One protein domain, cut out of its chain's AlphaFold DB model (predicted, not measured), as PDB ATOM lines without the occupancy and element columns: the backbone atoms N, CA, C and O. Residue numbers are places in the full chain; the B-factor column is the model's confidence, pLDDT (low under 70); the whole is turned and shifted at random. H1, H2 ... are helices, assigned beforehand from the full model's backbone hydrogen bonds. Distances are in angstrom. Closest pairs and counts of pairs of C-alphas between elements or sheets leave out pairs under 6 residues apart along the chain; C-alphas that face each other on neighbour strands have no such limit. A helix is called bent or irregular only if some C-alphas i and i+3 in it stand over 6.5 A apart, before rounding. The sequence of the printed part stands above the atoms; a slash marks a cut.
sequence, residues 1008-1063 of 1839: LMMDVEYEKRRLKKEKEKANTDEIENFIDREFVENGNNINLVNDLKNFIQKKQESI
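Overview. This is residues 1008 to 1063 of the 1839 residues of the protein "GLTSCR1 domain-containing protein" of Strongyloides stercoralis (UniProt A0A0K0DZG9). Three helices follow one another end to end and make a wide, open U that lies nearly flat: H1 is one arm, H2 is the base and H3 is the other arm, with nothing filling the space between the arms. No helix touches another, and the printed part from residue 1008 to 1063 stands free along its whole length. The printed part has 56 residues with three named helices in the order H1, H2, H3 and no named strand; its class is all helix. The whole is extended, with a radius of gyration of the C-alphas of 19.3 A, and the C-alphas span 51 by 32 by 7 A.

Arrangement. Begin at the first printed residue with H1, residues 1008 to 1026, and go on to H2, residues 1029 to 1041. Look at their closest C-alphas, those of Lys 1025 and Ile 1031, and you will find them 7.8 A apart. H1 and H2 are close but not clearly touching, with 2 pairs of C-alphas within 8 A. Their lines stand at a steep tilt of 50 degrees, and they run the same way. Their centres are 25.1 A apart. Go on past Glu 1041 to H3, residues 1046 to 1062: H2 and H3 are apart, though they follow each other in the chain. H1 and H3 are apart as well. In the backbones of H1, H2 and H3, every O i to N i+4 pair is within hydrogen-bond range.

Along the chain. Find C-alpha 1008 at (-13.732, 6.351, -37.535); from there H1, 19 residues and the longest helix, runs 26.5 A to C-alpha 1026 at (-1.452, 29.507, -33.846). Next find C-alpha 1029 at (-1.340, 37.791, -34.194), where H2 begins; its 13 residues run 17.2 A to C-alpha 1041. H3 has 17 residues, from Ile 1046 to Ser 1062. It runs 23.6 A and ends with C-alpha 1062 at (31.053, 15.684, -18.899). None of the three helices is bent.

Size, cuts and confidence. The two C-alphas farthest apart are those of Met 1010 and Ser 1062, at 51.1 A, while the first and last printed C-alphas, of Leu 1008 and Ile 1063, are 46.6 A apart. The printed part has no cut. The link from H1 to H2, with 2 residues between them, is tight, and so is the link from H2 to H3, with 4 residues. In the B-factor column, the mean pLDDT of the printed part is 80.9. Look there for values under 70 at residues 1039 to 1045, of which 1039 to 1041 belong to H2, and at residue 1063.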
ATOM      1  N   LEU A1008     -15.181   6.108 -37.378       75.65
ATOM      2  CA  LEU A1008     -13.732   6.351 -37.535       75.65
ATOM      3  C   LEU A1008     -13.412   7.447 -38.574       75.65
ATOM      4  O   LEU A1008     -12.447   8.190 -38.412       75.65
ATOM      5  N   MET A1009     -14.203   7.575 -39.646       75.38
ATOM      6  CA  MET A1009     -14.056   8.683 -40.599       75.38
ATOM      7  C   MET A1009     -14.489  10.033 -40.011       75.38
ATOM      8  O   MET A1009     -13.848  11.042 -40.301       75.38
ATOM      9  N   MET A1010     -15.535  10.068 -39.178       81.79
ATOM     10  CA  MET A1010     -15.928  11.268 -38.436       81.79
ATOM     11  C   MET A1010     -14.854  11.691 -37.434       81.79
ATOM     12  O   MET A1010     -14.601  12.887 -37.333       81.79
ATOM     13  N   ASP A1011     -14.190  10.751 -36.761       88.19
ATOM     14  CA  ASP A1011     -13.104  11.042 -35.817       88.19
ATOM     15  C   ASP A1011     -11.893  11.654 -36.544       88.19
ATOM     16  O   ASP A1011     -11.360  12.682 -36.130       88.19
ATOM     17  N   VAL A1012     -11.515  11.101 -37.706       86.65
ATOM     18  CA  VAL A1012     -10.455  11.667 -38.566       86.65
ATOM     19  C   VAL A1012     -10.841  13.047 -39.120       86.65
ATOM     20  O   VAL A1012      -9.993  13.938 -39.203       86.65
ATOM     21  N   GLU A1013     -12.108  13.273 -39.477       86.58
ATOM     22  CA  GLU A1013     -12.584  14.608 -39.857       86.58
ATOM     23  C   GLU A1013     -12.655  15.589 -38.680       86.58
ATOM     24  O   GLU A1013     -12.450  16.788 -38.888       86.58
ATOM     25  N   TYR A1014     -12.972  15.115 -37.474       90.00
ATOM     26  CA  TYR A1014     -12.999  15.920 -36.257       90.00
ATOM     27  C   TYR A1014     -11.586  16.374 -35.908       90.00
ATOM     28  O   TYR A1014     -11.360  17.573 -35.778       90.00
ATOM     29  N   GLU A1015     -10.622  15.452 -35.876       90.85
ATOM     30  CA  GLU A1015      -9.219  15.761 -35.598       90.85
ATOM     31  C   GLU A1015      -8.630  16.679 -36.683       90.85
ATOM     32  O   GLU A1015      -7.985  17.678 -36.371       90.85
ATOM     33  N   LYS A1016      -8.959  16.463 -37.967       92.33
ATOM     34  CA  LYS A1016      -8.584  17.402 -39.043       92.33
ATOM     35  C   LYS A1016      -9.207  18.795 -38.856       92.33
ATOM     36  O   LYS A1016      -8.563  19.797 -39.167       92.33
ATOM     37  N   ARG A1017     -10.444  18.890 -38.351       91.17
ATOM     38  CA  ARG A1017     -11.112  20.170 -38.039       91.17
ATOM     39  C   ARG A1017     -10.550  20.836 -36.778       91.17
ATOM     40  O   ARG A1017     -10.452  22.060 -36.760       91.17
ATOM     41  N   ARG A1018     -10.159  20.061 -35.764       94.71
ATOM     42  CA  ARG A1018      -9.446  20.510 -34.558       94.71
ATOM     43  C   ARG A1018      -8.087  21.084 -34.937       94.71
ATOM     44  O   ARG A1018      -7.876  22.268 -34.719       94.71
ATOM     45  N   LEU A1019      -7.236  20.307 -35.609       94.02
ATOM     46  CA  LEU A1019      -5.910  20.742 -36.057       94.02
ATOM     47  C   LEU A1019      -5.976  21.954 -37.000       94.02
ATOM     48  O   LEU A1019      -5.108  22.819 -36.936       94.02
ATOM     49  N   LYS A1020      -7.023  22.082 -37.833       93.79
ATOM     50  CA  LYS A1020      -7.244  23.303 -38.627       93.79
ATOM     51  C   LYS A1020      -7.547  24.517 -37.742       93.79
ATOM     52  O   LYS A1020      -6.910  25.543 -37.936       93.79
ATOM     53  N   LYS A1021      -8.439  24.391 -36.751       91.68
ATOM     54  CA  LYS A1021      -8.713  25.454 -35.761       91.68
ATOM     55  C   LYS A1021      -7.497  25.781 -34.891       91.68
ATOM     56  O   LYS A1021      -7.337  26.917 -34.468       91.68
ATOM     57  N   GLU A1022      -6.662  24.792 -34.597       89.82
ATOM     58  CA  GLU A1022      -5.445  24.946 -33.801       89.82
ATOM     59  C   GLU A1022      -4.357  25.675 -34.600       89.82
ATOM     60  O   GLU A1022      -3.786  26.635 -34.095       89.82
ATOM     61  N   LYS A1023      -4.174  25.331 -35.884       92.77
ATOM     62  CA  LYS A1023      -3.330  26.083 -36.830       92.77
ATOM     63  C   LYS A1023      -3.869  27.499 -37.075       92.77
ATOM     64  O   LYS A1023      -3.088  28.436 -37.123       92.77
ATOM     65  N   GLU A1024      -5.187  27.677 -37.174       89.73
ATOM     66  CA  GLU A1024      -5.822  29.004 -37.273       89.73
ATOM     67  C   GLU A1024      -5.584  29.855 -36.021       89.73
ATOM     68  O   GLU A1024      -5.290  31.035 -36.162       89.73
ATOM     69  N   LYS A1025      -5.639  29.269 -34.816       89.36
ATOM     70  CA  LYS A1025      -5.269  29.954 -33.566       89.36
ATOM     71  C   LYS A1025      -3.773  30.268 -33.492       89.36
ATOM     72  O   LYS A1025      -3.421  31.390 -33.150       89.36
ATOM     73  N   ALA A1026      -2.905  29.315 -33.829       85.50
ATOM     74  CA  ALA A1026      -1.452  29.507 -33.846       85.50
ATOM     75  C   ALA A1026      -1.013  30.611 -34.826       85.50
ATOM     76  O   ALA A1026      -0.034  31.299 -34.567       85.50
ATOM     77  N   ASN A1027      -1.772  30.802 -35.909       84.11
ATOM     78  CA  ASN A1027      -1.616  31.882 -36.880       84.11
ATOM     79  C   ASN A1027      -2.409  33.163 -36.527       84.11
ATOM     80  O   ASN A1027      -2.584  34.006 -37.404       84.11
ATOM     81  N   THR A1028      -2.913  33.328 -35.297       84.30
ATOM     82  CA  THR A1028      -3.409  34.641 -34.844       84.30
ATOM     83  C   THR A1028      -2.272  35.480 -34.284       84.30
ATOM     84  O   THR A1028      -1.433  34.986 -33.527       84.30
ATOM     85  N   ASP A1029      -2.306  36.773 -34.603       79.84
ATOM     86  CA  ASP A1029      -1.340  37.791 -34.194       79.84
ATOM     87  C   ASP A1029      -1.081  37.782 -32.675       79.84
ATOM     88  O   ASP A1029       0.001  38.152 -32.236       79.84
ATOM     89  N   GLU A1030      -2.044  37.343 -31.854       78.28
ATOM     90  CA  GLU A1030      -1.898  37.208 -30.398       78.28
ATOM     91  C   GLU A1030      -0.766  36.249 -29.992       78.28
ATOM     92  O   GLU A1030      -0.040  36.536 -29.041       78.28
ATOM     93  N   ILE A1031      -0.575  35.137 -30.714       75.41
ATOM     94  CA  ILE A1031       0.471  34.144 -30.410       75.41
ATOM     95  C   ILE A1031       1.825  34.569 -30.984       75.41
ATOM     96  O   ILE A1031       2.839  34.396 -30.308       75.41
ATOM     97  N   GLU A1032       1.850  35.190 -32.167       74.81
ATOM     98  CA  GLU A1032       3.072  35.796 -32.718       74.81
ATOM     99  C   GLU A1032       3.575  36.914 -31.787       74.81
ATOM    100  O   GLU A1032       4.723  36.879 -31.348       74.81
ATOM    101  N   ASN A1033       2.689  37.815 -31.337       77.76
ATOM    102  CA  ASN A1033       3.020  38.842 -30.342       77.76
ATOM    103  C   ASN A1033       3.434  38.262 -28.979       77.76
ATOM    104  O   ASN A1033       4.273  38.869 -28.315       77.76
ATOM    105  N   PHE A1034       2.869  37.136 -28.526       77.74
ATOM    106  CA  PHE A1034       3.261  36.538 -27.242       77.74
ATOM    107  C   PHE A1034       4.671  35.935 -27.306       77.74
ATOM    108  O   PHE A1034       5.499  36.212 -26.438       77.74
ATOM    109  N   ILE A1035       4.954  35.149 -28.352       73.52
ATOM    110  CA  ILE A1035       6.260  34.509 -28.545       73.52
ATOM    111  C   ILE A1035       7.336  35.571 -28.789       73.52
ATOM    112  O   ILE A1035       8.342  35.583 -28.077       73.52
ATOM    113  N   ASP A1036       7.113  36.492 -29.732       72.73
ATOM    114  CA  ASP A1036       8.119  37.500 -30.066       72.73
ATOM    115  C   ASP A1036       8.300  38.531 -28.952       72.73
ATOM    116  O   ASP A1036       9.436  38.936 -28.716       72.73
ATOM    117  N   ARG A1037       7.261  38.939 -28.202       73.24
ATOM    118  CA  ARG A1037       7.475  39.910 -27.113       73.24
ATOM    119  C   ARG A1037       8.375  39.342 -26.018       73.24
ATOM    120  O   ARG A1037       9.359  39.995 -25.677       73.24
ATOM    121  N   GLU A1038       8.116  38.137 -25.504       71.81
ATOM    122  CA  GLU A1038       8.982  37.569 -24.457       71.81
ATOM    123  C   GLU A1038      10.397  37.244 -24.972       71.81
ATOM    124  O   GLU A1038      11.368  37.471 -24.240       71.81
ATOM    125  N   PHE A1039      10.550  36.780 -26.223       68.51
ATOM    126  CA  PHE A1039      11.873  36.495 -26.799       68.51
ATOM    127  C   PHE A1039      12.653  37.739 -27.244       68.51
ATOM    128  O   PHE A1039      13.882  37.696 -27.232       68.51
ATOM    129  N   VAL A1040      11.996  38.844 -27.611       69.85
ATOM    130  CA  VAL A1040      12.660  40.108 -27.980       69.85
ATOM    131  C   VAL A1040      12.972  40.949 -26.741       69.85
ATOM    132  O   VAL A1040      14.091  41.451 -26.632       69.85
ATOM    133  N   GLU A1041      12.060  41.049 -25.767       68.05
ATOM    134  CA  GLU A1041      12.303  41.817 -24.533       68.05
ATOM    135  C   GLU A1041      13.396  41.164 -23.662       68.05
ATOM    136  O   GLU A1041      14.265  41.870 -23.143       68.05
ATOM    137  N   ASN A1042      13.462  39.826 -23.599       63.31
ATOM    138  CA  ASN A1042      14.593  39.111 -22.986       63.31
ATOM    139  C   ASN A1042      15.775  38.864 -23.953       63.31
ATOM    140  O   ASN A1042      16.859  38.462 -23.517       63.31
ATOM    141  N   GLY A1043      15.604  39.118 -25.255       58.56
ATOM    142  CA  GLY A1043      16.529  38.722 -26.329       58.56
ATOM    143  C   GLY A1043      17.913  39.368 -26.282       58.56
ATOM    144  O   GLY A1043      18.875  38.823 -26.825       58.56
ATOM    145  N   ASN A1044      18.057  40.485 -25.562       59.70
ATOM    146  CA  ASN A1044      19.363  41.085 -25.277       59.70
ATOM    147  C   ASN A1044      20.258  40.198 -24.394       59.70
ATOM    148  O   ASN A1044      21.471  40.411 -24.346       59.70
ATOM    149  N   ASN A1045      19.712  39.170 -23.733       62.87
ATOM    150  CA  ASN A1045      20.494  38.222 -22.945       62.87
ATOM    151  C   ASN A1045      21.149  37.132 -23.821       62.87
ATOM    152  O   ASN A1045      21.029  35.930 -23.581       62.87
ATOM    153  N   ILE A1046      21.912  37.579 -24.825       74.28
ATOM    154  CA  ILE A1046      22.813  36.760 -25.657       74.28
ATOM    155  C   ILE A1046      23.770  35.935 -24.777       74.28
ATOM    156  O   ILE A1046      24.149  34.823 -25.145       74.28
ATOM    157  N   ASN A1047      24.112  36.447 -23.591       79.86
ATOM    158  CA  ASN A1047      24.868  35.714 -22.579       79.86
ATOM    159  C   ASN A1047      24.112  34.469 -22.104       79.86
ATOM    160  O   ASN A1047      24.695  33.401 -22.156       79.86
ATOM    161  N   LEU A1048      22.820  34.548 -21.766       78.97
ATOM    162  CA  LEU A1048      22.030  33.378 -21.350       78.97
ATOM    163  C   LEU A1048      21.944  32.298 -22.446       78.97
ATOM    164  O   LEU A1048      22.047  31.108 -22.152       78.97
ATOM    165  N   VAL A1049      21.820  32.694 -23.719       79.35
ATOM    166  CA  VAL A1049      21.830  31.751 -24.857       79.35
ATOM    167  C   VAL A1049      23.214  31.115 -25.038       79.35
ATOM    168  O   VAL A1049      23.319  29.905 -25.254       79.35
ATOM    169  N   ASN A1050      24.285  31.902 -24.907       84.21
ATOM    170  CA  ASN A1050      25.653  31.389 -24.926       84.21
ATOM    171  C   ASN A1050      25.955  30.508 -23.708       84.21
ATOM    172  O   ASN A1050      26.618  29.492 -23.868       84.21
ATOM    173  N   ASP A1051      25.437  30.824 -22.524       84.28
ATOM    174  CA  ASP A1051      25.634  30.063 -21.292       84.28
ATOM    175  C   ASP A1051      24.846  28.757 -21.304       84.28
ATOM    176  O   ASP A1051      25.389  27.728 -20.911       84.28
ATOM    177  N   LEU A1052      23.629  28.739 -21.860       83.25
ATOM    178  CA  LEU A1052      22.901  27.502 -22.143       83.25
ATOM    179  C   LEU A1052      23.664  26.630 -23.152       83.25
ATOM    180  O   LEU A1052      23.793  25.422 -22.958       83.25
ATOM    181  N   LYS A1053      24.234  27.231 -24.201       87.95
ATOM    182  CA  LYS A1053      25.055  26.530 -25.200       87.95
ATOM    183  C   LYS A1053      26.361  25.989 -24.600       87.95
ATOM    184  O   LYS A1053      26.687  24.823 -24.816       87.95
ATOM    185  N   ASN A1054      27.049  26.788 -23.785       87.90
ATOM    186  CA  ASN A1054      28.232  26.406 -23.013       87.90
ATOM    187  C   ASN A1054      27.896  25.306 -21.997       87.90
ATOM    188  O   ASN A1054      28.681  24.384 -21.813       87.90
ATOM    189  N   PHE A1055      26.727  25.364 -21.354       87.80
ATOM    190  CA  PHE A1055      26.244  24.352 -20.416       87.80
ATOM    191  C   PHE A1055      25.921  23.037 -21.124       87.80
ATOM    192  O   PHE A1055      26.338  21.988 -20.645       87.80
ATOM    193  N   ILE A1056      25.249  23.072 -22.281       86.16
ATOM    194  CA  ILE A1056      24.986  21.885 -23.109       86.16
ATOM    195  C   ILE A1056      26.305  21.265 -23.584       86.16
ATOM    196  O   ILE A1056      26.491  20.059 -23.423       86.16
ATOM    197  N   GLN A1057      27.245  22.072 -24.085       86.04
ATOM    198  CA  GLN A1057      28.564  21.594 -24.506       86.04
ATOM    199  C   GLN A1057      29.342  20.986 -23.326       86.04
ATOM    200  O   GLN A1057      29.753  19.830 -23.388       86.04
ATOM    201  N   LYS A1058      29.444  21.700 -22.199       86.97
ATOM    202  CA  LYS A1058      30.089  21.221 -20.965       86.97
ATOM    203  C   LYS A1058      29.403  19.975 -20.396       86.97
ATOM    204  O   LYS A1058      30.071  19.124 -19.814       86.97
ATOM    205  N   LYS A1059      28.086  19.823 -20.579       84.92
ATOM    206  CA  LYS A1059      27.355  18.596 -20.234       84.92
ATOM    207  C   LYS A1059      27.722  17.448 -21.169       84.92
ATOM    208  O   LYS A1059      28.038  16.380 -20.651       84.92
ATOM    209  N   GLN A1060      27.756  17.659 -22.485       79.15
ATOM    210  CA  GLN A1060      28.191  16.653 -23.465       79.15
ATOM    211  C   GLN A1060      29.651  16.217 -23.255       79.15
ATOM    212  O   GLN A1060      29.936  15.027 -23.343       79.15
ATOM    213  N   GLU A1061      30.544  17.141 -22.891       80.35
ATOM    214  CA  GLU A1061      31.933  16.853 -22.501       80.35
ATOM    215  C   GLU A1061      32.030  16.113 -21.148       80.35
ATOM    216  O   GLU A1061      32.949  15.325 -20.941       80.35
ATOM    217  N   SER A1062      31.075  16.325 -20.229       79.54
ATOM    218  CA  SER A1062      31.053  15.684 -18.899       79.54
ATOM    219  C   SER A1062      30.368  14.314 -18.833       79.54
ATOM    220  O   SER A1062      30.491  13.633 -17.814       79.54
ATOM    221  N   ILE A1063      29.614  13.909 -19.862       67.68
ATOM    222  CA  ILE A1063      28.954  12.597 -19.888       67.68
ATOM    223  C   ILE A1063      30.036  11.521 -20.067       67.68
ATOM    224  O   ILE A1063      30.726  11.534 -21.090       67.68
TER     225      ILE A1063